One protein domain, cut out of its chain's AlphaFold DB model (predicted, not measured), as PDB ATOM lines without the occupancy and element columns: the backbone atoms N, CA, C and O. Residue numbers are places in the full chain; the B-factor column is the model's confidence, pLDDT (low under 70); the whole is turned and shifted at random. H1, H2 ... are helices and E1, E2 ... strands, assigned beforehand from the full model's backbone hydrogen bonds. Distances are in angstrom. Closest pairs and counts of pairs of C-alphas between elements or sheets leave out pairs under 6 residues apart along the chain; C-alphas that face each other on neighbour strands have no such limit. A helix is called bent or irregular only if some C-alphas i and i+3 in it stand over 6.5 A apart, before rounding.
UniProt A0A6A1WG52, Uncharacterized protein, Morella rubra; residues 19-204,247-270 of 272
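Overview. This is residues 19 to 204 and 247 to 270 of the 272 residues of an uncharacterized protein of Morella rubra (UniProt A0A6A1WG52). Two strongly twisted sheets make a sandwich, the four strands E1, E5, E2 and E7 against the three strands E4, E3 and E6, with H3 covering the larger sheet on the face turned away from the smaller one. A hairpin of E8 and E9 packs beside one side of the sandwich, where E9 comes close to E1 and E4. The printed part has 210 residues, with four named helices and nine named strands in the order E1 H1 E2 E3 E4 E5 H2 E6 E7 H3 H4 E8 E9; its class is mixed, helices and strands. The sheets, in order E1 E5 E2 E7, E4 E3 E6 and E8 E9, are antiparallel. The whole is compact and rounded, with a radius of gyration of the C-alphas of 17.2 A and spans of 49 by 38 by 36 A.

Along the chain. E1 is residues 19 to 22, beginning at C-alpha 19 (20.152, -20.789, -15.661), and H1 is residues 29 to 33. E2, residues 55 to 68, is 38.8 A long. E3 is residues 91 to 100, 28.8 A, E4 residues 108 to 115, and E5 residues 123 to 130. H2 is residues 131 to 135, E6 residues 146 to 155, 26.4 A, and E7 residues 159 to 171, 35.4 A, which bends by 53 degrees at residue 163. H3 is residues 175 to 182 and H4 residues 188 to 200, 18.7 A. E8 is residues 249 to 257 and E9 residues 261 to 269, ending at C-alpha 269 (17.186, -32.342, -5.721).

Arrangement. In the larger sheet these backbone atoms of neighbour strands are within hydrogen-bond range: N 22 and O 124 of E1 and E5, 2.8 A apart, N 60 and O 127 of E2 and E5, 2.8 A apart, and N 61 and O 166 of E2 and E7, 2.8 A apart. E1, H1 and E2 form a split strand-helix-strand unit, two strands running the same way with E5 between them, and its crossover is right-handed. In the smaller sheet N 94 and O 112 of the hairpin E3 and E4 are 2.8 A apart, and N 97 and O 151 of E3 and E6 are 2.9 A apart. The facing parts of this sandwich, two sheets face to face, are 8.6 A centre to centre. H3 is on the larger sheet at a height of 8.8 A, over E2 and along the strands, at 12 degrees to E2 on the local plane; it is only just not over E7, on which 2 of its 8 C-alphas fall. H1 only grazes this sheet with residues 30 to 32, and touches H3, with the closest C-alphas, of Trp 30 and Phe 178, 5.8 A apart. H2 stands at the sheet's level. H3 and H4 are close but not clearly touching, with Ser 180 and Glu 188 closest, their C-alphas 6.6 A apart. The closest C-alphas of E1 and E9, of Gly 20 and Ala 266, are 5.9 A apart; N 251 and O 267 of the hairpin E8 and E9 are 2.8 A apart. Every O i to N i+4 pair is within range in H1, H2 and H3, and 7 of 9 in H4, which is only just irregular: C-alphas 193 and 196 are 7.0 A apart.

Size, cuts and confidence. The two farthest C-alphas, of Gly 51 and Ser 73, are 51.8 A apart. Residues 205 to 246 are not printed, and C-alphas 204 and 247 are 34.4 A apart across the cut. The links H1 to E2 and E2 to E3 are long. The mean pLDDT of the printed part is 71.2; among the 85 residues under 70 are 69 to 91 and 247 to 270.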
ATOM      1  N   TYR A  19      20.533 -21.251 -16.991       89.38
ATOM      2  CA  TYR A  19      20.152 -20.789 -15.661       89.38
ATOM      3  C   TYR A  19      20.081 -21.952 -14.676       89.38
ATOM      4  O   TYR A  19      19.977 -23.117 -15.070       89.38
ATOM      5  N   GLY A  20      20.097 -21.625 -13.390       87.19
ATOM      6  CA  GLY A  20      19.959 -22.612 -12.331       87.19
ATOM      7  C   GLY A  20      19.667 -21.989 -10.974       87.19
ATOM      8  O   GLY A  20      19.904 -20.804 -10.738       87.19
ATOM      9  N   SER A  21      19.140 -22.811 -10.075       86.38
ATOM     10  CA  SER A  21      18.959 -22.463  -8.668       86.38
ATOM     11  C   SER A  21      20.306 -22.480  -7.940       86.38
ATOM     12  O   SER A  21      21.125 -23.374  -8.156       86.38
ATOM     13  N   SER A  22      20.522 -21.524  -7.040       85.25
ATOM     14  CA  SER A  22      21.608 -21.592  -6.063       85.25
ATOM     15  C   SER A  22      21.219 -22.563  -4.954       85.25
ATOM     16  O   SER A  22      20.164 -22.410  -4.341       85.25
ATOM     17  N   LEU A  23      22.069 -23.557  -4.693       74.88
ATOM     18  CA  LEU A  23      21.873 -24.510  -3.592       74.88
ATOM     19  C   LEU A  23      22.457 -24.018  -2.271       74.88
ATOM     20  O   LEU A  23      22.143 -24.557  -1.213       74.88
ATOM     21  N   THR A  24      23.310 -23.001  -2.329       75.56
ATOM     22  CA  THR A  24      23.901 -22.366  -1.159       75.56
ATOM     23  C   THR A  24      23.122 -21.112  -0.800       75.56
ATOM     24  O   THR A  24      22.712 -20.354  -1.685       75.56
ATOM     25  N   SER A  25      22.962 -20.867   0.500       76.81
ATOM     26  CA  SER A  25      22.449 -19.593   0.995       76.81
ATOM     27  C   SER A  25      23.425 -18.473   0.643       76.81
ATOM     28  O   SER A  25      24.611 -18.558   0.975       76.81
ATOM     29  N   GLY A  26      22.912 -17.408   0.039       83.12
ATOM     30  CA  GLY A  26      23.697 -16.228  -0.294       83.12
ATOM     31  C   GLY A  26      24.236 -16.189  -1.726       83.12
ATOM     32  O   GLY A  26      24.323 -17.191  -2.434       83.12
ATOM     33  N   MET A  27      24.632 -14.985  -2.132       88.25
ATOM     34  CA  MET A  27      25.312 -14.682  -3.394       88.25
ATOM     35  C   MET A  27      26.675 -15.406  -3.521       88.25
ATOM     36  O   MET A  27      27.512 -15.252  -2.626       88.25
ATOM     37  N   PRO A  28      26.971 -16.107  -4.634       89.94
ATOM     38  CA  PRO A  28      28.282 -16.705  -4.878       89.94
ATOM     39  C   PRO A  28      29.411 -15.669  -4.933       89.94
ATOM     40  O   PRO A  28      29.222 -14.530  -5.368       89.94
ATOM     41  N   ASP A  29      30.621 -16.078  -4.547       89.56
ATOM     42  CA  ASP A  29      31.774 -15.174  -4.421       89.56
ATOM     43  C   ASP A  29      32.154 -14.472  -5.718       89.56
ATOM     44  O   ASP A  29      32.532 -13.296  -5.690       89.56
ATOM     45  N   TRP A  30      31.982 -15.150  -6.856       90.75
ATOM     46  CA  TRP A  30      32.233 -14.541  -8.156       90.75
ATOM     47  C   TRP A  30      31.372 -13.297  -8.367       90.75
ATOM     48  O   TRP A  30      31.889 -12.326  -8.899       90.75
ATOM     49  N   PHE A  31      30.120 -13.288  -7.885       88.00
ATOM     50  CA  PHE A  31      29.198 -12.146  -7.946       88.00
ATOM     51  C   PHE A  31      29.381 -11.136  -6.798       88.00
ATOM     52  O   PHE A  31      28.919  -9.999  -6.903       88.00
ATOM     53  N   ARG A  32      30.043 -11.512  -5.694       84.75
ATOM     54  CA  ARG A  32      30.315 -10.608  -4.557       84.75
ATOM     55  C   ARG A  32      31.562  -9.760  -4.757       84.75
ATOM     56  O   ARG A  32      31.582  -8.590  -4.388       84.75
ATOM     57  N   THR A  33      32.614 -10.364  -5.297       72.94
ATOM     58  CA  THR A  33      33.970  -9.804  -5.223       72.94
ATOM     59  C   THR A  33      34.289  -8.782  -6.305       72.94
ATOM     60  O   THR A  33      35.228  -8.006  -6.122       72.94
ATOM     61  N   LYS A  34      33.527  -8.696  -7.408       66.88
ATOM     62  CA  LYS A  34      33.818  -7.664  -8.413       66.88
ATOM     63  C   LYS A  34      33.147  -6.338  -8.098       66.88
ATOM     64  O   LYS A  34      31.931  -6.179  -8.165       66.88
ATOM     65  N   SER A  35      34.000  -5.342  -7.884       51.22
ATOM     66  CA  SER A  35      33.656  -3.929  -7.709       51.22
ATOM     67  C   SER A  35      32.858  -3.324  -8.869       51.22
ATOM     68  O   SER A  35      32.237  -2.280  -8.695       51.22
ATOM     69  N   ASN A  36      32.868  -3.962 -10.045       57.12
ATOM     70  CA  ASN A  36      32.226  -3.452 -11.259       57.12
ATOM     71  C   ASN A  36      30.796  -3.973 -11.464       57.12
ATOM     72  O   ASN A  36      30.154  -3.605 -12.448       57.12
ATOM     73  N   PHE A  37      30.275  -4.820 -10.570       65.12
ATOM     74  CA  PHE A  37      28.896  -5.278 -10.688       65.12
ATOM     75  C   PHE A  37      27.921  -4.205 -10.227       65.12
ATOM     76  O   PHE A  37      27.933  -3.754  -9.079       65.12
ATOM     77  N   MET A  38      27.013  -3.845 -11.123       61.88
ATOM     78  CA  MET A  38      25.923  -2.933 -10.817       61.88
ATOM     79  C   MET A  38      24.655  -3.705 -10.474       61.88
ATOM     80  O   MET A  38      24.395  -4.781 -11.012       61.88
ATOM     81  N   LYS A  39      23.831  -3.111  -9.607       64.94
ATOM     82  CA  LYS A  39      22.571  -3.719  -9.161       64.94
ATOM     83  C   LYS A  39      21.522  -3.863 -10.268       64.94
ATOM     84  O   LYS A  39      20.615  -4.678 -10.140       64.94
ATOM     85  N   THR A  40      21.607  -3.058 -11.331       58.94
ATOM     86  CA  THR A  40      20.558  -2.974 -12.365       58.94
ATOM     87  C   THR A  40      21.062  -2.526 -13.744       58.94
ATOM     88  O   THR A  40      20.252  -2.113 -14.565       58.94
ATOM     89  N   GLY A  41      22.365  -2.551 -14.047       65.69
ATOM     90  CA  GLY A  41      22.831  -2.117 -15.374       65.69
ATOM     91  C   GLY A  41      24.340  -2.034 -15.524       65.69
ATOM     92  O   GLY A  41      25.004  -1.350 -14.760       65.69
ATOM     93  N   LEU A  42      24.880  -2.720 -16.519       77.31
ATOM     94  CA  LEU A  42      26.304  -2.853 -16.762       77.31
ATOM     95  C   LEU A  42      26.697  -2.043 -17.994       77.31
ATOM     96  O   LEU A  42      26.196  -2.277 -19.093       77.31
ATOM     97  N   LYS A  43      27.608  -1.084 -17.815       75.69
ATOM     98  CA  LYS A  43      28.262  -0.411 -18.940       75.69
ATOM     99  C   LYS A  43      29.368  -1.314 -19.471       75.69
ATOM    100  O   LYS A  43      30.180  -1.797 -18.689       75.69
ATOM    101  N   ILE A  44      29.385  -1.508 -20.781       74.25
ATOM    102  CA  ILE A  44      30.450  -2.207 -21.493       74.25
ATOM    103  C   ILE A  44      31.445  -1.146 -21.944       74.25
ATOM    104  O   ILE A  44      31.080  -0.180 -22.621       74.25
ATOM    105  N   GLY A  45      32.691  -1.279 -21.504       67.19
ATOM    106  CA  GLY A  45      33.767  -0.388 -21.900       67.19
ATOM    107  C   GLY A  45      34.293  -0.725 -23.300       67.19
ATOM    108  O   GLY A  45      34.222  -1.874 -23.731       67.19
ATOM    109  N   PRO A  46      34.924   0.235 -23.996       61.25
ATOM    110  CA  PRO A  46      35.542  -0.003 -25.307       61.25
ATOM    111  C   PRO A  46      36.654  -1.070 -25.268       61.25
ATOM    112  O   PRO A  46      36.976  -1.685 -26.282       61.25
ATOM    113  N   HIS A  47      37.233  -1.327 -24.091       62.12
ATOM    114  CA  HIS A  47      38.229  -2.380 -23.891       62.12
ATOM    115  C   HIS A  47      37.627  -3.779 -23.728       62.12
ATOM    116  O   HIS A  47      38.347  -4.751 -23.925       62.12
ATOM    117  N   ASP A  48      36.336  -3.894 -23.407       65.38
ATOM    118  CA  ASP A  48      35.663  -5.188 -23.202       65.38
ATOM    119  C   ASP A  48      35.291  -5.850 -24.541       65.38
ATOM    120  O   ASP A  48      34.824  -6.985 -24.612       65.38
ATOM    121  N   VAL A  49      35.516  -5.124 -25.631       61.03
ATOM    122  CA  VAL A  49      35.124  -5.470 -26.992       61.03
ATOM    123  C   VAL A  49      36.304  -6.023 -27.812       61.03
ATOM    124  O   VAL A  49      36.102  -6.688 -28.825       61.03
ATOM    125  N   SER A  50      37.553  -5.817 -27.370       56.94
ATOM    126  CA  SER A  50      38.752  -6.140 -28.158       56.94
ATOM    127  C   SER A  50      39.748  -7.067 -27.443       56.94
ATOM    128  O   SER A  50      39.968  -6.986 -26.233       56.94
ATOM    129  N   GLY A  51      40.381  -7.955 -28.221       62.75
ATOM    130  CA  GLY A  51      41.476  -8.827 -27.775       62.75
ATOM    131  C   GLY A  51      41.099  -9.834 -26.679       62.75
ATOM    132  O   GLY A  51      39.988 -10.359 -26.646       62.75
ATOM    133  N   ASP A  52      42.031 -10.096 -25.757       59.41
ATOM    134  CA  ASP A  52      41.871 -11.051 -24.640       59.41
ATOM    135  C   ASP A  52      40.883 -10.592 -23.554       59.41
ATOM    136  O   ASP A  52      40.546 -11.339 -22.631       59.41
ATOM    137  N   ARG A  53      40.401  -9.350 -23.664       67.06
ATOM    138  CA  ARG A  53      39.349  -8.778 -22.821       67.06
ATOM    139  C   ARG A  53      37.971  -8.892 -23.453       67.06
ATOM    140  O   ARG A  53      37.026  -8.320 -22.932       67.06
ATOM    141  N   LYS A  54      37.824  -9.666 -24.530       81.62
ATOM    142  CA  LYS A  54      36.508  -9.976 -25.077       81.62
ATOM    143  C   LYS A  54      35.713 -10.820 -24.081       81.62
ATOM    144  O   LYS A  54      36.131 -11.919 -23.696       81.62
ATOM    145  N   TRP A  55      34.573 -10.300 -23.645       88.31
ATOM    146  CA  TRP A  55      33.639 -11.052 -22.814       88.31
ATOM    147  C   TRP A  55      33.015 -12.205 -23.617       88.31
ATOM    148  O   TRP A  55      32.807 -12.116 -24.828       88.31
ATOM    149  N   ILE A  56      32.749 -13.317 -22.939       89.19
ATOM    150  CA  ILE A  56      32.175 -14.543 -23.509       89.19
ATOM    151  C   ILE A  56      30.716 -14.754 -23.095       89.19
ATOM    152  O   ILE A  56      30.013 -15.562 -23.705       89.19
ATOM    153  N   GLY A  57      30.242 -14.010 -22.097       90.50
ATOM    154  CA  GLY A  57      28.841 -13.999 -21.703       90.50
ATOM    155  C   GLY A  57      28.515 -12.950 -20.649       90.50
ATOM    156  O   GLY A  57      29.396 -12.310 -20.078       90.50
ATOM    157  N   TYR A  58      27.225 -12.780 -20.414       91.00
ATOM    158  CA  TYR A  58      26.650 -11.943 -19.376       91.00
ATOM    159  C   TYR A  58      26.067 -12.845 -18.293       91.00
ATOM    160  O   TYR A  58      25.228 -13.695 -18.582       91.00
ATOM    161  N   ALA A  59      26.508 -12.665 -17.056       92.62
ATOM    162  CA  ALA A  59      26.015 -13.394 -15.903       92.62
ATOM    163  C   ALA A  59      25.171 -12.477 -15.015       92.62
ATOM    164  O   ALA A  59      25.534 -11.328 -14.771       92.62
ATOM    165  N   LEU A  60      24.072 -13.007 -14.496       92.31
ATOM    166  CA  LEU A  60      23.162 -12.355 -13.564       92.31
ATOM    167  C   LEU A  60      22.895 -13.320 -12.409       92.31
ATOM    168  O   LEU A  60      22.633 -14.497 -12.630       92.31
ATOM    169  N   PHE A  61      22.926 -12.812 -11.187       92.19
ATOM    170  CA  PHE A  61      22.467 -13.509  -9.998       92.19
ATOM    171  C   PHE A  61      21.394 -12.679  -9.309       92.19
ATOM    172  O   PHE A  61      21.521 -11.457  -9.168       92.19
ATOM    173  N   VAL A  62      20.344 -13.358  -8.868       90.81
ATOM    174  CA  VAL A  62      19.225 -12.759  -8.151       90.81
ATOM    175  C   VAL A  62      19.078 -13.467  -6.825       90.81
ATOM    176  O   VAL A  62      18.827 -14.667  -6.792       90.81
ATOM    177  N   GLU A  63      19.201 -12.705  -5.746       90.62
ATOM    178  CA  GLU A  63      18.910 -13.152  -4.393       90.62
ATOM    179  C   GLU A  63      17.519 -12.660  -3.990       90.62
ATOM    180  O   GLU A  63      17.162 -11.488  -4.179       90.62
ATOM    181  N   TYR A  64      16.709 -13.556  -3.444       87.44
ATOM    182  CA  TYR A  64      15.317 -13.292  -3.117       87.44
ATOM    183  C   TYR A  64      14.868 -14.085  -1.891       87.44
ATOM    184  O   TYR A  64      15.459 -15.094  -1.519       87.44
ATOM    185  N   GLU A  65      13.775 -13.647  -1.280       86.50
ATOM    186  CA  GLU A  65      13.155 -14.315  -0.141       86.50
ATOM    187  C   GLU A  65      11.644 -14.392  -0.329       86.50
ATOM    188  O   GLU A  65      10.994 -13.419  -0.720       86.50
ATOM    189  N   VAL A  66      11.082 -15.570  -0.070       78.81
ATOM    190  CA  VAL A  66       9.643 -15.818  -0.173       78.81
ATOM    191  C   VAL A  66       9.013 -15.466   1.176       78.81
ATOM    192  O   VAL A  66       9.255 -16.163   2.154       78.81
ATOM    193  N   LEU A  67       8.224 -14.389   1.235       74.69
ATOM    194  CA  LEU A  67       7.663 -13.865   2.490       74.69
ATOM    195  C   LEU A  67       6.325 -14.502   2.873       74.69
ATOM    196  O   LEU A  67       6.057 -14.742   4.043       74.69
ATOM    197  N   ASP A  68       5.468 -14.750   1.888       70.62
ATOM    198  CA  ASP A  68       4.186 -15.423   2.082       70.62
ATOM    199  C   ASP A  68       3.905 -16.238   0.828       70.62
ATOM    200  O   ASP A  68       3.979 -15.729  -0.295       70.62
ATOM    201  N   TYR A  69       3.629 -17.521   1.018       62.28
ATOM    202  CA  TYR A  69       3.330 -18.424  -0.074       62.28
ATOM    203  C   TYR A  69       1.877 -18.845   0.005       62.28
ATOM    204  O   TYR A  69       1.456 -19.536   0.934       62.28
ATOM    205  N   ARG A  70       1.143 -18.533  -1.058       60.69
ATOM    206  CA  ARG A  70      -0.106 -19.219  -1.363       60.69
ATOM    207  C   ARG A  70       0.177 -20.167  -2.518       60.69
ATOM    208  O   ARG A  70       0.846 -19.736  -3.447       60.69
ATOM    209  N   PRO A  71      -0.280 -21.424  -2.493       54.16
ATOM    210  CA  PRO A  71      -0.197 -22.294  -3.658       54.16
ATOM    211  C   PRO A  71      -0.885 -21.648  -4.860       54.16
ATOM    212  O   PRO A  71      -1.965 -21.071  -4.702       54.16
ATOM    213  N   LEU A  72      -0.277 -21.744  -6.046       53.75
ATOM    214  CA  LEU A  72      -0.950 -21.334  -7.278       53.75
ATOM    215  C   LEU A  72      -2.145 -22.270  -7.420       53.75
ATOM    216  O   LEU A  72      -1.980 -23.492  -7.388       53.75
ATOM    217  N   SER A  73      -3.353 -21.726  -7.560       49.44
ATOM    218  CA  SER A  73      -4.446 -22.540  -8.076       49.44
ATOM    219  C   SER A  73      -4.047 -22.988  -9.482       49.44
ATOM    220  O   SER A  73      -3.510 -22.202 -10.263       49.44
ATOM    221  N   ALA A  74      -4.283 -24.264  -9.793       51.62
ATOM    222  CA  ALA A  74      -3.812 -24.920 -11.015       51.62
ATOM    223  C   ALA A  74      -4.166 -24.181 -12.328       51.62
ATOM    224  O   ALA A  74      -3.557 -24.448 -13.354       51.62
ATOM    225  N   GLY A  75      -5.107 -23.228 -12.304       45.31
ATOM    226  CA  GLY A  75      -5.525 -22.434 -13.463       45.31
ATOM    227  C   GLY A  75      -4.784 -21.109 -13.706       45.31
ATOM    228  O   GLY A  75      -5.154 -20.412 -14.645       45.31
ATOM    229  N   SER A  76      -3.796 -20.713 -12.888       46.19
ATOM    230  CA  SER A  76      -3.105 -19.409 -13.032       46.19
ATOM    231  C   SER A  76      -1.682 -19.484 -13.602       46.19
ATOM    232  O   SER A  76      -1.070 -18.436 -13.827       46.19
ATOM    233  N   LEU A  77      -1.140 -20.679 -13.851       50.22
ATOM    234  CA  LEU A  77       0.028 -20.810 -14.720       50.22
ATOM    235  C   LEU A  77      -0.453 -20.560 -16.145       50.22
ATOM    236  O   LEU A  77      -1.289 -21.301 -16.656       50.22
ATOM    237  N   THR A  78       0.047 -19.502 -16.783       45.09
ATOM    238  CA  THR A  78      -0.094 -19.353 -18.230       45.09
ATOM    239  C   THR A  78       0.428 -20.636 -18.863       45.09
ATOM    240  O   THR A  78       1.598 -20.983 -18.701       45.09
ATOM    241  N   SER A  79      -0.492 -21.367 -19.491       41.94
ATOM    242  CA  SER A  79      -0.340 -22.700 -20.062       41.94
ATOM    243  C   SER A  79       0.997 -22.869 -20.784       41.94
ATOM    244  O   SER A  79       1.147 -22.526 -21.958       41.94
ATOM    245  N   CYS A  80       1.977 -23.417 -20.082       40.38
ATOM    246  CA  CYS A  80       3.033 -24.175 -20.720       40.38
ATOM    247  C   CYS A  80       2.426 -25.569 -20.839       40.38
ATOM    248  O   CYS A  80       2.151 -26.176 -19.809       40.38
ATOM    249  N   ASN A  81       2.118 -26.020 -22.055       39.91
ATOM    250  CA  ASN A  81       1.504 -27.325 -22.322       39.91
ATOM    251  C   ASN A  81       2.469 -28.475 -21.967       39.91
ATOM    252  O   ASN A  81       2.975 -29.169 -22.841       39.91
ATOM    253  N   GLU A  82       2.735 -28.663 -20.681       46.38
ATOM    254  CA  GLU A  82       3.435 -29.798 -20.083       46.38
ATOM    255  C   GLU A  82       2.601 -30.259 -18.874       46.38
ATOM    256  O   GLU A  82       3.063 -30.305 -17.735       46.38
ATOM    257  N   ASP A  83       1.327 -30.578 -19.132       37.66
ATOM    258  CA  ASP A  83       0.313 -31.061 -18.175       37.66
ATOM    259  C   ASP A  83       0.607 -32.478 -17.633       37.66
ATOM    260  O   ASP A  83      -0.265 -33.331 -17.474       37.66
ATOM    261  N   SER A  84       1.867 -32.793 -17.347       46.22
ATOM    262  CA  SER A  84       2.246 -34.060 -16.713       46.22
ATOM    263  C   SER A  84       3.472 -33.942 -15.815       46.22
ATOM    264  O   SER A  84       4.062 -34.969 -15.492       46.22
ATOM    265  N   ASP A  85       3.865 -32.733 -15.393       49.19
ATOM    266  CA  ASP A  85       4.845 -32.611 -14.316       49.19
ATOM    267  C   ASP A  85       4.125 -32.532 -12.951       49.19
ATOM    268  O   ASP A  85       3.602 -31.470 -12.590       49.19
ATOM    269  N   PRO A  86       4.089 -33.627 -12.158       46.59
ATOM    270  CA  PRO A  86       3.499 -33.624 -10.818       46.59
ATOM    271  C   PRO A  86       4.196 -32.650  -9.850       46.59
ATOM    272  O   PRO A  86       3.711 -32.448  -8.734       46.59
ATOM    273  N   PHE A  87       5.303 -32.022 -10.256       46.84
ATOM    274  CA  PHE A  87       6.067 -31.066  -9.461       46.84
ATOM    275  C   PHE A  87       5.825 -29.595  -9.841       46.84
ATOM    276  O   PHE A  87       6.443 -28.719  -9.228       46.84
ATOM    277  N   SER A  88       4.901 -29.282 -10.764       54.12
ATOM    278  CA  SER A  88       4.653 -27.896 -11.222       54.12
ATOM    279  C   SER A  88       4.294 -26.924 -10.086       54.12
ATOM    280  O   SER A  88       4.675 -25.754 -10.118       54.12
ATOM    281  N   SER A  89       3.665 -27.420  -9.014       53.91
ATOM    282  CA  SER A  89       3.321 -26.641  -7.813       53.91
ATOM    283  C   SER A  89       4.535 -26.154  -7.002       53.91
ATOM    284  O   SER A  89       4.399 -25.285  -6.135       53.91
ATOM    285  N   THR A  90       5.729 -26.684  -7.285       62.91
ATOM    286  CA  THR A  90       6.988 -26.361  -6.593       62.91
ATOM    287  C   THR A  90       7.962 -25.548  -7.441       62.91
ATOM    288  O   THR A  90       9.057 -25.233  -6.980       62.91
ATOM    289  N   ILE A  91       7.586 -25.174  -8.664       69.38
ATOM    290  CA  ILE A  91       8.447 -24.398  -9.554       69.38
ATOM    291  C   ILE A  91       8.086 -22.920  -9.425       69.38
ATOM    292  O   ILE A  91       6.939 -22.517  -9.597       69.38
ATOM    293  N   SER A  92       9.080 -22.098  -9.103       76.56
ATOM    294  CA  SER A  92       8.968 -20.642  -9.163       76.56
ATOM    295  C   SER A  92       9.451 -20.162 -10.524       76.56
ATOM    296  O   SER A  92      10.529 -20.563 -10.967       76.56
ATOM    297  N   GLN A  93       8.671 -19.301 -11.175       83.38
ATOM    298  CA  GLN A  93       9.036 -18.706 -12.456       83.38
ATOM    299  C   GLN A  93       9.404 -17.237 -12.273       83.38
ATOM    300  O   GLN A  93       8.704 -16.473 -11.610       83.38
ATOM    301  N   PHE A  94      10.508 -16.834 -12.883       85.31
ATOM    302  CA  PHE A  94      10.994 -15.466 -12.916       85.31
ATOM    303  C   PHE A  94      11.113 -15.011 -14.361       85.31
ATOM    304  O   PHE A  94      11.580 -15.758 -15.215       85.31
ATOM    305  N   VAL A  95      10.725 -13.771 -14.628       87.25
ATOM    306  CA  VAL A  95      10.933 -13.116 -15.918       87.25
ATOM    307  C   VAL A  95      12.034 -12.092 -15.750       87.25
ATOM    308  O   VAL A  95      11.854 -11.099 -15.046       87.25
ATOM    309  N   CYS A  96      13.172 -12.351 -16.382       87.44
ATOM    310  CA  CYS A  96      14.310 -11.450 -16.439       87.44
ATOM    311  C   CYS A  96      14.264 -10.685 -17.757       87.44
ATOM    312  O   CYS A  96      14.476 -11.264 -18.822       87.44
ATOM    313  N   ARG A  97      14.007  -9.382 -17.694       87.62
ATOM    314  CA  ARG A  97      13.989  -8.520 -18.874       87.62
ATOM    315  C   ARG A  97      15.375  -7.971 -19.152       87.62
ATOM    316  O   ARG A  97      15.922  -7.228 -18.336       87.62
ATOM    317  N   VAL A  98      15.918  -8.313 -20.315       85.75
ATOM    318  CA  VAL A  98      17.218  -7.830 -20.787       85.75
ATOM    319  C   VAL A  98      17.012  -6.687 -21.775       85.75
ATOM    320  O   VAL A  98      16.251  -6.788 -22.740       85.75
ATOM    321  N   GLU A  99      17.708  -5.589 -21.512       86.19
ATOM    322  CA  GLU A  99      17.712  -4.356 -22.288       86.19
ATOM    323  C   GLU A  99      19.142  -3.995 -22.681       86.19
ATOM    324  O   GLU A  99      20.090  -4.230 -21.928       86.19
ATOM    325  N   THR A 100      19.295  -3.353 -23.833       84.00
ATOM    326  CA  THR A 100      20.583  -2.829 -24.293       84.00
ATOM    327  C   THR A 100      20.450  -1.376 -24.743       84.00
ATOM    328  O   THR A 100      19.352  -0.819 -24.764       84.00
ATOM    329  N   ASN A 101      21.569  -0.713 -25.050       80.06
ATOM    330  CA  ASN A 101      21.552   0.651 -25.601       80.06
ATOM    331  C   ASN A 101      21.025   0.725 -27.043       80.06
ATOM    332  O   ASN A 101      20.777   1.829 -27.535       80.06
ATOM    333  N   GLU A 102      20.864  -0.406 -27.727       73.94
ATOM    334  CA  GLU A 102      20.414  -0.408 -29.111       73.94
ATOM    335  C   GLU A 102      18.889  -0.346 -29.189       73.94
ATOM    336  O   GLU A 102      18.182  -1.248 -28.746       73.94
ATOM    337  N   ARG A 103      18.361   0.731 -29.781       65.50
ATOM    338  CA  ARG A 103      16.908   0.932 -29.942       65.50
ATOM    339  C   ARG A 103      16.250  -0.120 -30.838       65.50
ATOM    340  O   ARG A 103      15.043  -0.315 -30.749       65.50
ATOM    341  N   SER A 104      17.037  -0.745 -31.712       65.31
ATOM    342  CA  SER A 104      16.642  -1.837 -32.607       65.31
ATOM    343  C   SER A 104      16.415  -3.152 -31.862       65.31
ATOM    344  O   SER A 104      15.760  -4.036 -32.410       65.31
ATOM    345  N   PHE A 105      16.925  -3.291 -30.633       67.00
ATOM    346  CA  PHE A 105      16.761  -4.502 -29.848       67.00
ATOM    347  C   PHE A 105      15.432  -4.456 -29.093       67.00
ATOM    348  O   PHE A 105      15.291  -3.695 -28.126       67.00
ATOM    349  N   PRO A 106      14.430  -5.256 -29.502       66.56
ATOM    350  CA  PRO A 106      13.233  -5.388 -28.700       66.56
ATOM    351  C   PRO A 106      13.644  -5.994 -27.363       66.56
ATOM    352  O   PRO A 106      14.391  -6.970 -27.323       66.56
ATOM    353  N   ARG A 107      13.150  -5.413 -26.270       75.50
ATOM    354  CA  ARG A 107      13.279  -5.978 -24.921       75.50
ATOM    355  C   ARG A 107      13.012  -7.480 -24.973       75.50
ATOM    356  O   ARG A 107      11.966  -7.895 -25.479       75.50
ATOM    357  N   LYS A 108      13.955  -8.277 -24.477       82.31
ATOM    358  CA  LYS A 108      13.828  -9.734 -24.448       82.31
ATOM    359  C   LYS A 108      13.556 -10.186 -23.026       82.31
ATOM    360  O   LYS A 108      14.337  -9.902 -22.117       82.31
ATOM    361  N   ASP A 109      12.446 -10.887 -22.871       84.56
ATOM    362  CA  ASP A 109      12.064 -11.523 -21.623       84.56
ATOM    363  C   ASP A 109      12.662 -12.936 -21.610       84.56
ATOM    364  O   ASP A 109      12.507 -13.699 -22.562       84.56
ATOM    365  N   ILE A 110      13.404 -13.252 -20.550       85.25
ATOM    366  CA  ILE A 110      13.997 -14.567 -20.316       85.25
ATOM    367  C   ILE A 110      13.304 -15.193 -19.116       85.25
ATOM    368  O   ILE A 110      13.322 -14.633 -18.016       85.25
ATOM    369  N   TYR A 111      12.731 -16.371 -19.321       84.75
ATOM    370  CA  TYR A 111      12.025 -17.109 -18.287       84.75
ATOM    371  C   TYR A 111      12.987 -18.047 -17.562       84.75
ATOM    372  O   TYR A 111      13.579 -18.951 -18.149       84.75
ATOM    373  N   VAL A 112      13.140 -17.823 -16.262       85.12
ATOM    374  CA  VAL A 112      13.971 -18.632 -15.374       85.12
ATOM    375  C   VAL A 112      13.062 -19.417 -14.452       85.12
ATOM    376  O   VAL A 112      12.246 -18.844 -13.729       85.12
ATOM    377  N   ARG A 113      13.211 -20.738 -14.466       83.81
ATOM    378  CA  ARG A 113      12.487 -21.640 -13.572       83.81
ATOM    379  C   ARG A 113      13.439 -22.149 -12.506       83.81
ATOM    380  O   ARG A 113      14.524 -22.632 -12.812       83.81
ATOM    381  N   THR A 114      13.031 -22.034 -11.252       77.25
ATOM    382  CA  THR A 114      13.815 -22.489 -10.104       77.25
ATOM    383  C   THR A 114      12.957 -23.398  -9.241       77.25
ATOM    384  O   THR A 114      11.783 -23.113  -8.982       77.25
ATOM    385  N   SER A 115      13.533 -24.528  -8.835       71.06
ATOM    386  CA  SER A 115      12.872 -25.461  -7.933       71.06
ATOM    387  C   SER A 115      12.843 -24.889  -6.530       71.06
ATOM    388  O   SER A 115      13.841 -24.368  -6.026       71.06
ATOM    389  N   ARG A 116      11.704 -25.040  -5.871       64.31
ATOM    390  CA  ARG A 116      11.543 -24.646  -4.483       64.31
ATOM    391  C   ARG A 116      12.316 -25.595  -3.575       64.31
ATOM    392  O   ARG A 116      11.910 -26.732  -3.355       64.31
ATOM    393  N   LEU A 117      13.392 -25.086  -2.995       61.03
ATOM    394  CA  LEU A 117      13.931 -25.630  -1.759       61.03
ATOM    395  C   LEU A 117      13.282 -24.835  -0.626       61.03
ATOM    396  O   LEU A 117      13.342 -23.608  -0.610       61.03
ATOM    397  N   SER A 118      12.580 -25.516   0.278       59.31
ATOM    398  CA  SER A 118      12.164 -24.917   1.543       59.31
ATOM    399  C   SER A 118      13.428 -24.536   2.310       59.31
ATOM    400  O   SER A 118      14.110 -25.418   2.829       59.31
ATOM    401  N   SER A 119      13.770 -23.252   2.332       61.84
ATOM    402  CA  SER A 119      14.870 -22.732   3.137       61.84
ATOM    403  C   SER A 119      14.358 -21.661   4.084       61.84
ATOM    404  O   SER A 119      13.621 -20.766   3.674       61.84
ATOM    405  N   ASP A 120      14.825 -21.707   5.328       67.06
ATOM    406  CA  ASP A 120      14.599 -20.669   6.341       67.06
ATOM    407  C   ASP A 120      15.492 -19.431   6.095       67.06
ATOM    408  O   ASP A 120      16.042 -18.835   7.019       67.06
ATOM    409  N   GLY A 121      15.713 -19.063   4.828       75.12
ATOM    410  CA  GLY A 121      16.669 -18.027   4.451       75.12
ATOM    411  C   GLY A 121      16.633 -17.637   2.972       75.12
ATOM    412  O   GLY A 121      15.869 -18.226   2.198       75.12
ATOM    413  N   PRO A 122      17.455 -16.644   2.577       79.81
ATOM    414  CA  PRO A 122      17.485 -16.119   1.221       79.81
ATOM    415  C   PRO A 122      17.897 -17.199   0.221       79.81
ATOM    416  O   PRO A 122      18.903 -17.895   0.387       79.81
ATOM    417  N   LEU A 123      17.098 -17.298  -0.833       87.31
ATOM    418  CA  LEU A 123      17.331 -18.135  -1.996       87.31
ATOM    419  C   LEU A 123      18.006 -17.314  -3.087       87.31
ATOM    420  O   LEU A 123      17.984 -16.082  -3.079       87.31
ATOM    421  N   GLY A 124      18.556 -18.002  -4.080       89.69
ATOM    422  CA  GLY A 124      19.012 -17.326  -5.277       89.69
ATOM    423  C   GLY A 124      18.918 -18.180  -6.521       89.69
ATOM    424  O   GLY A 124      18.788 -19.402  -6.459       89.69
ATOM    425  N   PHE A 125      18.985 -17.518  -7.665       90.75
ATOM    426  CA  PHE A 125      19.187 -18.164  -8.951       90.75
ATOM    427  C   PHE A 125      20.224 -17.390  -9.754       90.75
ATOM    428  O   PHE A 125      20.411 -16.184  -9.568       90.75
ATOM    429  N   TRP A 126      20.878 -18.092 -10.668       92.31
ATOM    430  CA  TRP A 126      21.808 -17.516 -11.621       92.31
ATOM    431  C   TRP A 126      21.297 -17.693 -13.047       92.31
ATOM    432  O   TRP A 126      20.534 -18.606 -13.362       92.31
ATOM    433  N   LEU A 127      21.748 -16.794 -13.909       92.06
ATOM    434  CA  LEU A 127      21.457 -16.720 -15.325       92.06
ATOM    435  C   LEU A 127      22.762 -16.399 -16.055       92.06
ATOM    436  O   LEU A 127      23.496 -15.504 -15.646       92.06
ATOM    437  N   TYR A 128      23.045 -17.106 -17.138       92.44
ATOM    438  CA  TYR A 128      24.179 -16.873 -18.018       92.44
ATOM    439  C   TYR A 128      23.707 -16.807 -19.465       92.44
ATOM    440  O   TYR A 128      23.168 -17.773 -20.007       92.44
ATOM    441  N   ILE A 129      23.944 -15.668 -20.099       90.06
ATOM    442  CA  ILE A 129      23.613 -15.395 -21.494       90.06
ATOM    443  C   ILE A 129      24.930 -15.367 -22.277       90.06
ATOM    444  O   ILE A 129      25.724 -14.441 -22.083       90.06
ATOM    445  N   PRO A 130      25.209 -16.351 -23.147       89.69
ATOM    446  CA  PRO A 130      26.421 -16.343 -23.963       89.69
ATOM    447  C   PRO A 130      26.511 -15.087 -24.841       89.69
ATOM    448  O   PRO A 130      25.502 -14.626 -25.366       89.69
ATOM    449  N   ALA A 131      27.716 -14.567 -25.091       87.12
ATOM    450  CA  ALA A 131      27.925 -13.419 -25.988       87.12
ATOM    451  C   ALA A 131      27.368 -13.663 -27.400       87.12
ATOM    452  O   ALA A 131      26.866 -12.754 -28.061       87.12
ATOM    453  N   GLN A 132      27.398 -14.919 -27.844       84.50
ATOM    454  CA  GLN A 132      26.834 -15.325 -29.125       84.50
ATOM    455  C   GLN A 132      25.314 -15.093 -29.196       84.50
ATOM    456  O   GLN A 132      24.830 -14.717 -30.254       84.50
ATOM    457  N   TRP A 133      24.575 -15.225 -28.086       84.94
ATOM    458  CA  TRP A 133      23.130 -14.939 -28.043       84.94
ATOM    459  C   TRP A 133      22.837 -13.474 -28.358       84.94
ATOM    460  O   TRP A 133      21.905 -13.149 -29.084       84.94
ATOM    461  N   PHE A 134      23.699 -12.575 -27.883       82.62
ATOM    462  CA  PHE A 134      23.639 -11.175 -28.278       82.62
ATOM    463  C   PHE A 134      23.961 -11.039 -29.784       82.62
ATOM    464  O   PHE A 134      23.251 -10.341 -30.495       82.62
ATOM    465  N   SER A 135      24.947 -11.762 -30.324       79.38
ATOM    466  CA  SER A 135      25.322 -11.660 -31.753       79.38
ATOM    467  C   SER A 135      24.202 -12.045 -32.727       79.38
ATOM    468  O   SER A 135      24.168 -11.546 -33.846       79.38
ATOM    469  N   GLU A 136      23.267 -12.906 -32.327       75.81
ATOM    470  CA  GLU A 136      22.094 -13.229 -33.157       75.81
ATOM    471  C   GLU A 136      21.100 -12.075 -33.275       75.81
ATOM    472  O   GLU A 136      20.257 -12.041 -34.171       75.81
ATOM    473  N   HIS A 137      21.174 -11.136 -32.342       72.25
ATOM    474  CA  HIS A 137      20.259 -10.015 -32.243       72.25
ATOM    475  C   HIS A 137      20.932  -8.666 -32.520       72.25
ATOM    476  O   HIS A 137      20.233  -7.692 -32.792       72.25
ATOM    477  N   PHE A 138      22.265  -8.612 -32.498       71.69
ATOM    478  CA  PHE A 138      23.074  -7.430 -32.776       71.69
ATOM    479  C   PHE A 138      23.983  -7.692 -33.972       71.69
ATOM    480  O   PHE A 138      24.791  -8.617 -33.954       71.69
ATOM    481  N   GLN A 139      23.915  -6.830 -34.989       68.62
ATOM    482  CA  GLN A 139      24.823  -6.915 -36.142       68.62
ATOM    483  C   GLN A 139      26.285  -6.687 -35.739       68.62
ATOM    484  O   GLN A 139      27.194  -7.172 -36.409       68.62
ATOM    485  N   ASN A 140      26.511  -5.941 -34.654       72.94
ATOM    486  CA  ASN A 140      27.840  -5.644 -34.157       72.94
ATOM    487  C   ASN A 140      27.860  -5.541 -32.623       72.94
ATOM    488  O   ASN A 140      27.475  -4.519 -32.055       72.94
ATOM    489  N   LEU A 141      28.368  -6.582 -31.953       74.88
ATOM    490  CA  LEU A 141      28.589  -6.564 -30.502       74.88
ATOM    491  C   LEU A 141      29.501  -5.419 -30.049       74.88
ATOM    492  O   LEU A 141      29.410  -5.000 -28.897       74.88
ATOM    493  N   ASP A 142      30.342  -4.891 -30.936       75.00
ATOM    494  CA  ASP A 142      31.277  -3.822 -30.610       75.00
ATOM    495  C   ASP A 142      30.578  -2.482 -30.350       75.00
ATOM    496  O   ASP A 142      31.150  -1.583 -29.734       75.00
ATOM    497  N   GLN A 143      29.321  -2.348 -30.783       74.50
ATOM    498  CA  GLN A 143      28.482  -1.174 -30.527       74.50
ATOM    499  C   GLN A 143      27.669  -1.295 -29.231       74.50
ATOM    500  O   GLN A 143      27.027  -0.331 -28.791       74.50
ATOM    501  N   LEU A 144      27.705  -2.467 -28.594       78.50
ATOM    502  CA  LEU A 144      27.026  -2.712 -27.337       78.50
ATOM    503  C   LEU A 144      27.807  -2.028 -26.214       78.50
ATOM    504  O   LEU A 144      28.820  -2.530 -25.743       78.50
ATOM    505  N   SER A 145      27.332  -0.864 -25.779       81.19
ATOM    506  CA  SER A 145      27.966  -0.086 -24.708       81.19
ATOM    507  C   SER A 145      27.291  -0.306 -23.357       81.19
ATOM    508  O   SER A 145      27.741   0.211 -22.332       81.19
ATOM    509  N   HIS A 146      26.151  -1.001 -23.336       84.25
ATOM    510  CA  HIS A 146      25.361  -1.190 -22.130       84.25
ATOM    511  C   HIS A 146      24.437  -2.405 -22.235       84.25
ATOM    512  O   HIS A 146      23.654  -2.514 -23.178       84.25
ATOM    513  N   ILE A 147      24.474  -3.263 -21.215       85.50
ATOM    514  CA  ILE A 147      23.495  -4.329 -20.980       85.50
ATOM    515  C   ILE A 147      22.871  -4.092 -19.617       85.50
ATOM    516  O   ILE A 147      23.564  -3.938 -18.612       85.50
ATOM    517  N   LYS A 148      21.550  -4.115 -19.551       85.00
ATOM    518  CA  LYS A 148      20.805  -3.929 -18.318       85.00
ATOM    519  C   LYS A 148      19.755  -5.006 -18.160       85.00
ATOM    520  O   LYS A 148      18.992  -5.275 -19.074       85.00
ATOM    521  N   THR A 149      19.675  -5.555 -16.956       83.62
ATOM    522  CA  THR A 149      18.485  -6.272 -16.511       83.62
ATOM    523  C   THR A 149      17.637  -5.290 -15.720       83.62
ATOM    524  O   THR A 149      17.977  -4.936 -14.589       83.62
ATOM    525  N   SER A 150      16.600  -4.754 -16.363       69.38
ATOM    526  CA  SER A 150      15.751  -3.707 -15.786       69.38
ATOM    527  C   SER A 150      14.759  -4.284 -14.786       69.38
ATOM    528  O   SER A 150      14.666  -3.778 -13.668       69.38
ATOM    529  N   ASP A 151      14.114  -5.387 -15.162       75.56
ATOM    530  CA  ASP A 151      13.038  -6.001 -14.400       75.56
ATOM    531  C   ASP A 151      13.327  -7.486 -14.172       75.56
ATOM    532  O   ASP A 151      13.592  -8.237 -15.111       75.56
ATOM    533  N   VAL A 152      13.257  -7.910 -12.910       83.19
ATOM    534  CA  VAL A 152      13.160  -9.328 -12.550       83.19
ATOM    535  C   VAL A 152      11.859  -9.493 -11.795       83.19
ATOM    536  O   VAL A 152      11.758  -9.089 -10.635       83.19
ATOM    537  N   ASN A 153      10.866 -10.043 -12.482       83.50
ATOM    538  CA  ASN A 153       9.516 -10.185 -11.962       83.50
ATOM    539  C   ASN A 153       9.239 -11.642 -11.636       83.50
ATOM    540  O   ASN A 153       9.449 -12.522 -12.468       83.50
ATOM    541  N   PHE A 154       8.736 -11.889 -10.435       81.81
ATOM    542  CA  PHE A 154       8.208 -13.195 -10.089       81.81
ATOM    543  C   PHE A 154       6.838 -13.401 -10.736       81.81
ATOM    544  O   PHE A 154       5.964 -12.541 -10.646       81.81
ATOM    545  N   GLN A 155       6.659 -14.559 -11.359       74.62
ATOM    546  CA  GLN A 155       5.381 -15.053 -11.841       74.62
ATOM    547  C   GLN A 155       4.970 -16.247 -10.985       74.62
ATOM    548  O   GLN A 155       5.401 -17.377 -11.201       74.62
ATOM    549  N   GLY A 156       4.129 -15.980  -9.994       68.12
ATOM    550  CA  GLY A 156       3.503 -17.006  -9.179       68.12
ATOM    551  C   GLY A 156       2.640 -16.403  -8.082       68.12
ATOM    552  O   GLY A 156       2.544 -15.184  -7.942       68.12
ATOM    553  N   SER A 157       1.988 -17.257  -7.300       58.62
ATOM    554  CA  SER A 157       1.213 -16.827  -6.142       58.62
ATOM    555  C   SER A 157       2.109 -16.749  -4.915       58.62
ATOM    556  O   SER A 157       2.829 -17.685  -4.566       58.62
ATOM    557  N   GLY A 158       2.054 -15.602  -4.256       66.62
ATOM    558  CA  GLY A 158       2.865 -15.298  -3.089       66.62
ATOM    559  C   GLY A 158       3.541 -13.943  -3.214       66.62
ATOM    560  O   GLY A 158       3.503 -13.292  -4.259       66.62
ATOM    561  N   PHE A 159       4.156 -13.527  -2.118       69.81
ATOM    562  CA  PHE A 159       4.932 -12.302  -2.042       69.81
ATOM    563  C   PHE A 159       6.409 -12.656  -2.009       69.81
ATOM    564  O   PHE A 159       6.885 -13.352  -1.112       69.81
ATOM    565  N   LEU A 160       7.128 -12.165  -3.013       77.50
ATOM    566  CA  LEU A 160       8.564 -12.325  -3.136       77.50
ATOM    567  C   LEU A 160       9.250 -10.991  -2.892       77.50
ATOM    568  O   LEU A 160       8.946  -9.990  -3.540       77.50
ATOM    569  N   GLN A 161      10.193 -10.990  -1.957       82.56
ATOM    570  CA  GLN A 161      11.056  -9.856  -1.695       82.56
ATOM    571  C   GLN A 161      12.411 -10.105  -2.343       82.56
ATOM    572  O   GLN A 161      13.198 -10.941  -1.907       82.56
ATOM    573  N   LYS A 162      12.702  -9.346  -3.397       81.62
ATOM    574  CA  LYS A 162      14.042  -9.280  -3.982       81.62
ATOM    575  C   LYS A 162      14.998  -8.644  -2.969       81.62
ATOM    576  O   LYS A 162      14.748  -7.530  -2.509       81.62
ATOM    577  N   ARG A 163      16.079  -9.349  -2.634       85.69
ATOM    578  CA  ARG A 163      17.086  -8.913  -1.655       85.69
ATOM    579  C   ARG A 163      18.239  -8.187  -2.339       85.69
ATOM    580  O   ARG A 163      18.497  -7.027  -2.025       85.69
ATOM    581  N   ASP A 164      18.864  -8.820  -3.328       88.56
ATOM    582  CA  ASP A 164      19.917  -8.201  -4.135       88.56
ATOM    583  C   ASP A 164      19.909  -8.752  -5.564       88.56
ATOM    584  O   ASP A 164      19.416  -9.846  -5.838       88.56
ATOM    585  N   ILE A 165      20.453  -7.973  -6.493       88.12
ATOM    586  CA  ILE A 165      20.743  -8.424  -7.853       88.12
ATOM    587  C   ILE A 165      22.143  -7.981  -8.215       88.12
ATOM    588  O   ILE A 165      22.522  -6.836  -7.969       88.12
ATOM    589  N   ARG A 166      22.903  -8.879  -8.837       90.38
ATOM    590  CA  ARG A 166      24.236  -8.589  -9.356       90.38
ATOM    591  C   ARG A 166      24.353  -9.114 -10.763       90.38
ATOM    592  O   ARG A 166      23.923 -10.223 -11.049       90.38
ATOM    593  N   ALA A 167      24.958  -8.319 -11.626       90.00
ATOM    594  CA  ALA A 167      25.242  -8.736 -12.980       90.00
ATOM    595  C   ALA A 167      26.631  -8.303 -13.414       90.00
ATOM    596  O   ALA A 167      27.119  -7.259 -12.972       90.00
ATOM    597  N   GLY A 168      27.227  -9.071 -14.320       89.56
ATOM    598  CA  GLY A 168      28.552  -8.799 -14.844       89.56
ATOM    599  C   GLY A 168      28.895  -9.546 -16.119       89.56
ATOM    600  O   GLY A 168      28.232 -10.505 -16.504       89.56
ATOM    601  N   LEU A 169      29.966  -9.092 -16.765       90.44
ATOM    602  CA  LEU A 169      30.556  -9.776 -17.906       90.44
ATOM    603  C   LEU A 169      31.465 -10.901 -17.413       90.44
ATOM    604  O   LEU A 169      32.268 -10.707 -16.499       90.44
ATOM    605  N   VAL A 170      31.332 -12.058 -18.049       90.19
ATOM    606  CA  VAL A 170      32.239 -13.196 -17.918       90.19
ATOM    607  C   VAL A 170      33.250 -13.098 -19.046       90.19
ATOM    608  O   VAL A 170      32.874 -12.981 -20.213       90.19
ATOM    609  N   TYR A 171      34.529 -13.168 -18.716       89.69
ATOM    610  CA  TYR A 171      35.644 -13.139 -19.649       89.69
ATOM    611  C   TYR A 171      36.305 -14.509 -19.719       89.69
ATOM    612  O   TYR A 171      36.212 -15.328 -18.811       89.69
ATOM    613  N   ARG A 172      37.052 -14.776 -20.789       89.38
ATOM    614  CA  ARG A 172      37.742 -16.067 -20.927       89.38
ATOM    615  C   ARG A 172      38.689 -16.369 -19.751       89.38
ATOM    616  O   ARG A 172      38.790 -17.521 -19.346       89.38
ATOM    617  N   HIS A 173      39.354 -15.353 -19.201       88.69
ATOM    618  CA  HIS A 173      40.331 -15.517 -18.120       88.69
ATOM    619  C   HIS A 173      39.706 -15.755 -16.734       88.69
ATOM    620  O   HIS A 173      40.391 -16.268 -15.854       88.69
ATOM    621  N   ASP A 174      38.434 -15.401 -16.524       90.19
ATOM    622  CA  ASP A 174      37.721 -15.610 -15.253       90.19
ATOM    623  C   ASP A 174      36.535 -16.582 -15.364       90.19
ATOM    624  O   ASP A 174      35.861 -16.858 -14.369       90.19
ATOM    625  N   ALA A 175      36.320 -17.155 -16.551       90.31
ATOM    626  CA  ALA A 175      35.252 -18.101 -16.838       90.31
ATOM    627  C   ALA A 175      35.280 -19.319 -15.909       90.31
ATOM    628  O   ALA A 175      34.240 -19.735 -15.413       90.31
ATOM    629  N   SER A 176      36.461 -19.880 -15.630       90.88
ATOM    630  CA  SER A 176      36.584 -21.028 -14.722       90.88
ATOM    631  C   SER A 176      36.090 -20.693 -13.315       90.88
ATOM    632  O   SER A 176      35.294 -21.446 -12.765       90.88
ATOM    633  N   GLN A 177      36.481 -19.535 -12.773       92.25
ATOM    634  CA  GLN A 177      36.020 -19.061 -11.465       92.25
ATOM    635  C   GLN A 177      34.508 -18.832 -11.457       92.25
ATOM    636  O   GLN A 177      33.837 -19.204 -10.496       92.25
ATOM    637  N   PHE A 178      33.964 -18.264 -12.538       92.69
ATOM    638  CA  PHE A 178      32.523 -18.114 -12.706       92.69
ATOM    639  C   PHE A 178      31.815 -19.473 -12.662       92.69
ATOM    640  O   PHE A 178      30.947 -19.679 -11.816       92.69
ATOM    641  N   TYR A 179      32.214 -20.418 -13.515       92.12
ATOM    642  CA  TYR A 179      31.576 -21.730 -13.614       92.12
ATOM    643  C   TYR A 179      31.664 -22.524 -12.314       92.12
ATOM    644  O   TYR A 179      30.665 -23.097 -11.895       92.12
ATOM    645  N   SER A 180      32.812 -22.506 -11.636       91.00
ATOM    646  CA  SER A 180      32.949 -23.160 -10.333       91.00
ATOM    647  C   SER A 180      32.084 -22.501  -9.252       91.00
ATOM    648  O   SER A 180      31.626 -23.193  -8.353       91.00
ATOM    649  N   SER A 181      31.807 -21.195  -9.344       91.25
ATOM    650  CA  SER A 181      30.951 -20.496  -8.371       91.25
ATOM    651  C   SER A 181      29.455 -20.796  -8.510       91.25
ATOM    652  O   SER A 181      28.708 -20.607  -7.554       91.25
ATOM    653  N   ILE A 182      29.012 -21.234  -9.693       90.06
ATOM    654  CA  ILE A 182      27.611 -21.599  -9.964       90.06
ATOM    655  C   ILE A 182      27.394 -23.113 -10.025       90.06
ATOM    656  O   ILE A 182      26.254 -23.569 -10.142       90.06
ATOM    657  N   ALA A 183      28.477 -23.891  -9.970       89.06
ATOM    658  CA  ALA A 183      28.415 -25.337  -9.954       89.06
ATOM    659  C   ALA A 183      27.730 -25.820  -8.662       89.06
ATOM    660  O   ALA A 183      28.027 -25.312  -7.577       89.06
ATOM    661  N   PRO A 184      26.824 -26.809  -8.742       84.00
ATOM    662  CA  PRO A 184      26.255 -27.420  -7.550       84.00
ATOM    663  C   PRO A 184      27.351 -28.062  -6.694       84.00
ATOM    664  O   PRO A 184      28.213 -28.771  -7.216       84.00
ATOM    665  N   GLN A 185      27.290 -27.842  -5.379       80.81
ATOM    666  CA  GLN A 185      28.284 -28.368  -4.447       80.81
ATOM    667  C   GLN A 185      28.351 -29.903  -4.509       80.81
ATOM    668  O   GLN A 185      27.326 -30.581  -4.413       80.81
ATOM    669  N   GLY A 186      29.561 -30.446  -4.643       84.81
ATOM    670  CA  GLY A 186      29.817 -31.885  -4.758       84.81
ATOM    671  C   GLY A 186      29.531 -32.480  -6.140       84.81
ATOM    672  O   GLY A 186      29.622 -33.696  -6.295       84.81
ATOM    673  N   LEU A 187      29.170 -31.650  -7.122       85.00
ATOM    674  CA  LEU A 187      28.910 -32.036  -8.512       85.00
ATOM    675  C   LEU A 187      29.665 -31.135  -9.493       85.00
ATOM    676  O   LEU A 187      29.277 -30.981 -10.654       85.00
ATOM    677  N   GLU A 188      30.738 -30.501  -9.029       87.44
ATOM    678  CA  GLU A 188      31.531 -29.564  -9.812       87.44
ATOM    679  C   GLU A 188      32.132 -30.268 -11.030       87.44
ATOM    680  O   GLU A 188      32.091 -29.741 -12.142       87.44
ATOM    681  N   LEU A 189      32.637 -31.491 -10.847       87.00
ATOM    682  CA  LEU A 189      33.232 -32.278 -11.923       87.00
ATOM    683  C   LEU A 189      32.202 -32.629 -13.003       87.00
ATOM    684  O   LEU A 189      32.481 -32.458 -14.191       87.00
ATOM    685  N   GLU A 190      31.019 -33.099 -12.613       86.69
ATOM    686  CA  GLU A 190      29.907 -33.393 -13.518       86.69
ATOM    687  C   GLU A 190      29.451 -32.129 -14.248       86.69
ATOM    688  O   GLU A 190      29.323 -32.138 -15.475       86.69
ATOM    689  N   PHE A 191      29.276 -31.024 -13.521       85.31
ATOM    690  CA  PHE A 191      28.916 -29.735 -14.100       85.31
ATOM    691  C   PHE A 191      29.927 -29.308 -15.168       85.31
ATOM    692  O   PHE A 191      29.543 -29.016 -16.300       85.31
ATOM    693  N   HIS A 192      31.225 -29.366 -14.864       86.44
ATOM    694  CA  HIS A 192      32.287 -29.027 -15.813       86.44
ATOM    695  C   HIS A 192      32.367 -29.991 -17.004       86.44
ATOM    696  O   HIS A 192      32.630 -29.542 -18.119       86.44
ATOM    697  N   ARG A 193      32.104 -31.291 -16.815       87.50
ATOM    698  CA  ARG A 193      32.053 -32.275 -17.916       87.50
ATOM    699  C   ARG A 193      30.928 -31.983 -18.902       87.50
ATOM    700  O   ARG A 193      31.105 -32.187 -20.101       87.50
ATOM    701  N   HIS A 194      29.790 -31.505 -18.412       83.12
ATOM    702  CA  HIS A 194      28.635 -31.180 -19.247       83.12
ATOM    703  C   HIS A 194      28.621 -29.726 -19.726       83.12
ATOM    704  O   HIS A 194      27.893 -29.399 -20.660       83.12
ATOM    705  N   LEU A 195      29.464 -28.858 -19.169       82.94
ATOM    706  CA  LEU A 195      29.541 -27.455 -19.561       82.94
ATOM    707  C   LEU A 195      29.789 -27.249 -21.067       82.94
ATOM    708  O   LEU A 195      29.044 -26.472 -21.666       82.94
ATOM    709  N   PRO A 196      30.733 -27.956 -21.732       81.31
ATOM    710  CA  PRO A 196      30.881 -27.852 -23.178       81.31
ATOM    711  C   PRO A 196      29.595 -28.206 -23.907       81.31
ATOM    712  O   PRO A 196      29.241 -27.493 -24.826       81.31
ATOM    713  N   TYR A 197      28.862 -29.240 -23.482       76.69
ATOM    714  CA  TYR A 197      27.581 -29.597 -24.093       76.69
ATOM    715  C   TYR A 197      26.590 -28.428 -24.026       76.69
ATOM    716  O   TYR A 197      25.995 -28.082 -25.041       76.69
ATOM    717  N   TYR A 198      26.459 -27.759 -22.879       69.62
ATOM    718  CA  TYR A 198      25.566 -26.601 -22.761       69.62
ATOM    719  C   TYR A 198      26.022 -25.395 -23.589       69.62
ATOM    720  O   TYR A 198      25.186 -24.635 -24.071       69.62
ATOM    721  N   LEU A 199      27.333 -25.240 -23.784       72.62
ATOM    722  CA  LEU A 199      27.913 -24.162 -24.583       72.62
ATOM    723  C   LEU A 199      27.932 -24.460 -26.095       72.62
ATOM    724  O   LEU A 199      27.875 -23.519 -26.878       72.62
ATOM    725  N   THR A 200      28.025 -25.730 -26.519       64.12
ATOM    726  CA  THR A 200      28.261 -26.135 -27.923       64.12
ATOM    727  C   THR A 200      27.080 -26.804 -28.608       64.12
ATOM    728  O   THR A 200      26.911 -26.589 -29.803       64.12
ATOM    729  N   LYS A 201      26.212 -27.564 -27.917       51.78
ATOM    730  CA  LYS A 201      25.028 -28.234 -28.523       51.78
ATOM    731  C   LYS A 201      23.882 -27.275 -28.841       51.78
ATOM    732  O   LYS A 201      22.699 -27.613 -28.795       51.78
ATOM    733  N   VAL A 202      24.263 -26.056 -29.170       49.75
ATOM    734  CA  VAL A 202      23.385 -24.978 -29.558       49.75
ATOM    735  C   VAL A 202      23.965 -24.157 -30.712       49.75
ATOM    736  O   VAL A 202      23.624 -23.002 -30.907       49.75
ATOM    737  N   SER A 203      24.869 -24.776 -31.462       36.12
ATOM    738  CA  SER A 203      25.301 -24.389 -32.795       36.12
ATOM    739  C   SER A 203      25.462 -25.726 -33.533       36.12
ATOM    740  O   SER A 203      26.143 -26.613 -33.023       36.12
ATOM    741  N   ASP A 204      24.683 -25.945 -34.593       35.53
ATOM    742  CA  ASP A 204      24.297 -27.272 -35.106       35.53
ATOM    743  C   ASP A 204      25.428 -28.252 -35.506       35.53
ATOM    744  O   ASP A 204      26.548 -27.874 -35.835       35.53
ATOM    745  N   LEU A 247      22.970 -38.345  -1.055       36.97
ATOM    746  CA  LEU A 247      23.331 -38.057  -2.444       36.97
ATOM    747  C   LEU A 247      22.255 -37.166  -3.072       36.97
ATOM    748  O   LEU A 247      21.090 -37.561  -3.156       36.97
ATOM    749  N   ALA A 248      22.653 -35.971  -3.507       40.03
ATOM    750  CA  ALA A 248      21.818 -35.107  -4.328       40.03
ATOM    751  C   ALA A 248      21.568 -35.766  -5.697       40.03
ATOM    752  O   ALA A 248      22.459 -36.381  -6.284       40.03
ATOM    753  N   ARG A 249      20.345 -35.645  -6.213       40.12
ATOM    754  CA  ARG A 249      19.954 -36.078  -7.557       40.12
ATOM    755  C   ARG A 249      19.830 -34.852  -8.441       40.12
ATOM    756  O   ARG A 249      18.993 -34.004  -8.173       40.12
ATOM    757  N   VAL A 250      20.612 -34.761  -9.510       41.62
ATOM    758  CA  VAL A 250      20.378 -33.740 -10.539       41.62
ATOM    759  C   VAL A 250      19.469 -34.323 -11.597       41.62
ATOM    760  O   VAL A 250      19.805 -35.335 -12.214       41.62
ATOM    761  N   SER A 251      18.320 -33.693 -11.797       42.19
ATOM    762  CA  SER A 251      17.448 -33.978 -12.927       42.19
ATOM    763  C   SER A 251      17.556 -32.828 -13.913       42.19
ATOM    764  O   SER A 251      17.505 -31.654 -13.546       42.19
ATOM    765  N   PHE A 252      17.691 -33.179 -15.181       44.91
ATOM    766  CA  PHE A 252      17.728 -32.220 -16.270       44.91
ATOM    767  C   PHE A 252      16.401 -32.302 -17.005       44.91
ATOM    768  O   PHE A 252      16.021 -33.384 -17.457       44.91
ATOM    769  N   SER A 253      15.695 -31.180 -17.116       40.03
ATOM    770  CA  SER A 253      14.477 -31.101 -17.920       40.03
ATOM    771  C   SER A 253      14.725 -30.287 -19.187       40.03
ATOM    772  O   SER A 253      15.516 -29.337 -19.215       40.03
ATOM    773  N   ARG A 254      14.066 -30.720 -20.263       36.41
ATOM    774  CA  ARG A 254      14.078 -30.097 -21.587       36.41
ATOM    775  C   ARG A 254      12.676 -29.562 -21.834       36.41
ATOM    776  O   ARG A 254      11.759 -30.367 -21.920       36.41
ATOM    777  N   GLY A 255      12.541 -28.244 -21.950       36.59
ATOM    778  CA  GLY A 255      11.272 -27.587 -22.265       36.59
ATOM    779  C   GLY A 255      11.310 -26.900 -23.628       36.59
ATOM    780  O   GLY A 255      12.379 -26.491 -24.096       36.59
ATOM    781  N   TYR A 256      10.143 -26.764 -24.252       35.50
ATOM    782  CA  TYR A 256       9.939 -25.984 -25.475       35.50
ATOM    783  C   TYR A 256       9.094 -24.741 -25.179       35.50
ATOM    784  O   TYR A 256       8.082 -24.818 -24.484       35.50
ATOM    785  N   GLU A 257       9.499 -23.598 -25.722       38.25
ATOM    786  CA  GLU A 257       8.809 -22.317 -25.601       38.25
ATOM    787  C   GLU A 257       8.533 -21.748 -27.006       38.25
ATOM    788  O   GLU A 257       9.442 -21.344 -27.735       38.25
ATOM    789  N   GLY A 258       7.261 -21.758 -27.423       42.81
ATOM    790  CA  GLY A 258       6.857 -21.365 -28.779       42.81
ATOM    791  C   GLY A 258       7.381 -22.308 -29.874       42.81
ATOM    792  O   GLY A 258       7.796 -23.429 -29.591       42.81
ATOM    793  N   LYS A 259       7.337 -21.875 -31.145       33.66
ATOM    794  CA  LYS A 259       7.799 -22.711 -32.269       33.66
ATOM    795  C   LYS A 259       9.319 -22.936 -32.284       33.66
ATOM    796  O   LYS A 259       9.737 -23.963 -32.799       33.66
ATOM    797  N   ASP A 260      10.120 -22.061 -31.664       34.81
ATOM    798  CA  ASP A 260      11.559 -22.001 -31.978       34.81
ATOM    799  C   ASP A 260      12.516 -21.848 -30.775       34.81
ATOM    800  O   ASP A 260      13.716 -21.691 -30.984       34.81
ATOM    801  N   THR A 261      12.061 -21.895 -29.510       35.62
ATOM    802  CA  THR A 261      12.969 -21.743 -28.346       35.62
ATOM    803  C   THR A 261      13.012 -22.999 -27.475       35.62
ATOM    804  O   THR A 261      11.998 -23.485 -26.988       35.62
ATOM    805  N   LEU A 262      14.215 -23.540 -27.269       33.56
ATOM    806  CA  LEU A 262      14.483 -24.715 -26.431       33.56
ATOM    807  C   LEU A 262      15.186 -24.278 -25.146       33.56
ATOM    808  O   LEU A 262      16.254 -23.672 -25.215       33.56
ATOM    809  N   VAL A 263      14.638 -24.651 -23.992       40.00
ATOM    810  CA  VAL A 263      15.135 -24.251 -22.672       40.00
ATOM    811  C   VAL A 263      15.643 -25.476 -21.907       40.00
ATOM    812  O   VAL A 263      14.978 -26.512 -21.866       40.00
ATOM    813  N   PHE A 264      16.825 -25.362 -21.294       38.12
ATOM    814  CA  PHE A 264      17.372 -26.378 -20.393       38.12
ATOM    815  C   PHE A 264      17.368 -25.854 -18.963       38.12
ATOM    816  O   PHE A 264      17.858 -24.755 -18.712       38.12
ATOM    817  N   SER A 265      16.865 -26.662 -18.034       43.19
ATOM    818  CA  SER A 265      17.008 -26.399 -16.604       43.19
ATOM    819  C   SER A 265      17.770 -27.543 -15.941       43.19
ATOM    820  O   SER A 265      17.516 -28.721 -16.212       43.19
ATOM    821  N   ALA A 266      18.749 -27.196 -15.108       43.81
ATOM    822  CA  ALA A 266      19.403 -28.134 -14.208       43.81
ATOM    823  C   ALA A 266      18.736 -27.991 -12.840       43.81
ATOM    824  O   ALA A 266      18.906 -26.977 -12.162       43.81
ATOM    825  N   ILE A 267      17.950 -28.991 -12.449       46.09
ATOM    826  CA  ILE A 267      17.270 -29.014 -11.157       46.09
ATOM    827  C   ILE A 267      18.028 -29.981 -10.258       46.09
ATOM    828  O   ILE A 267      18.080 -31.183 -10.518       46.09
ATOM    829  N   CYS A 268      18.633 -29.466  -9.192       38.66
ATOM    830  CA  CYS A 268      19.280 -30.299  -8.186       38.66
ATOM    831  C   CYS A 268      18.304 -30.570  -7.038       38.66
ATOM    832  O   CYS A 268      17.846 -29.654  -6.361       38.66
ATOM    833  N   PHE A 269      18.009 -31.844  -6.811       34.91
ATOM    834  CA  PHE A 269      17.186 -32.342  -5.721       34.91
ATOM    835  C   PHE A 269      18.077 -32.842  -4.589       34.91
ATOM    836  O   PHE A 269      18.922 -33.713  -4.796       34.91
ATOM    837  N   VAL A 270      17.839 -32.361  -3.374       30.44
ATOM    838  CA  VAL A 270      18.373 -32.981  -2.157       30.44
ATOM    839  C   VAL A 270      17.222 -33.751  -1.503       30.44
ATOM    840  O   VAL A 270      16.240 -33.122  -1.106       30.44
TER     841      VAL A 270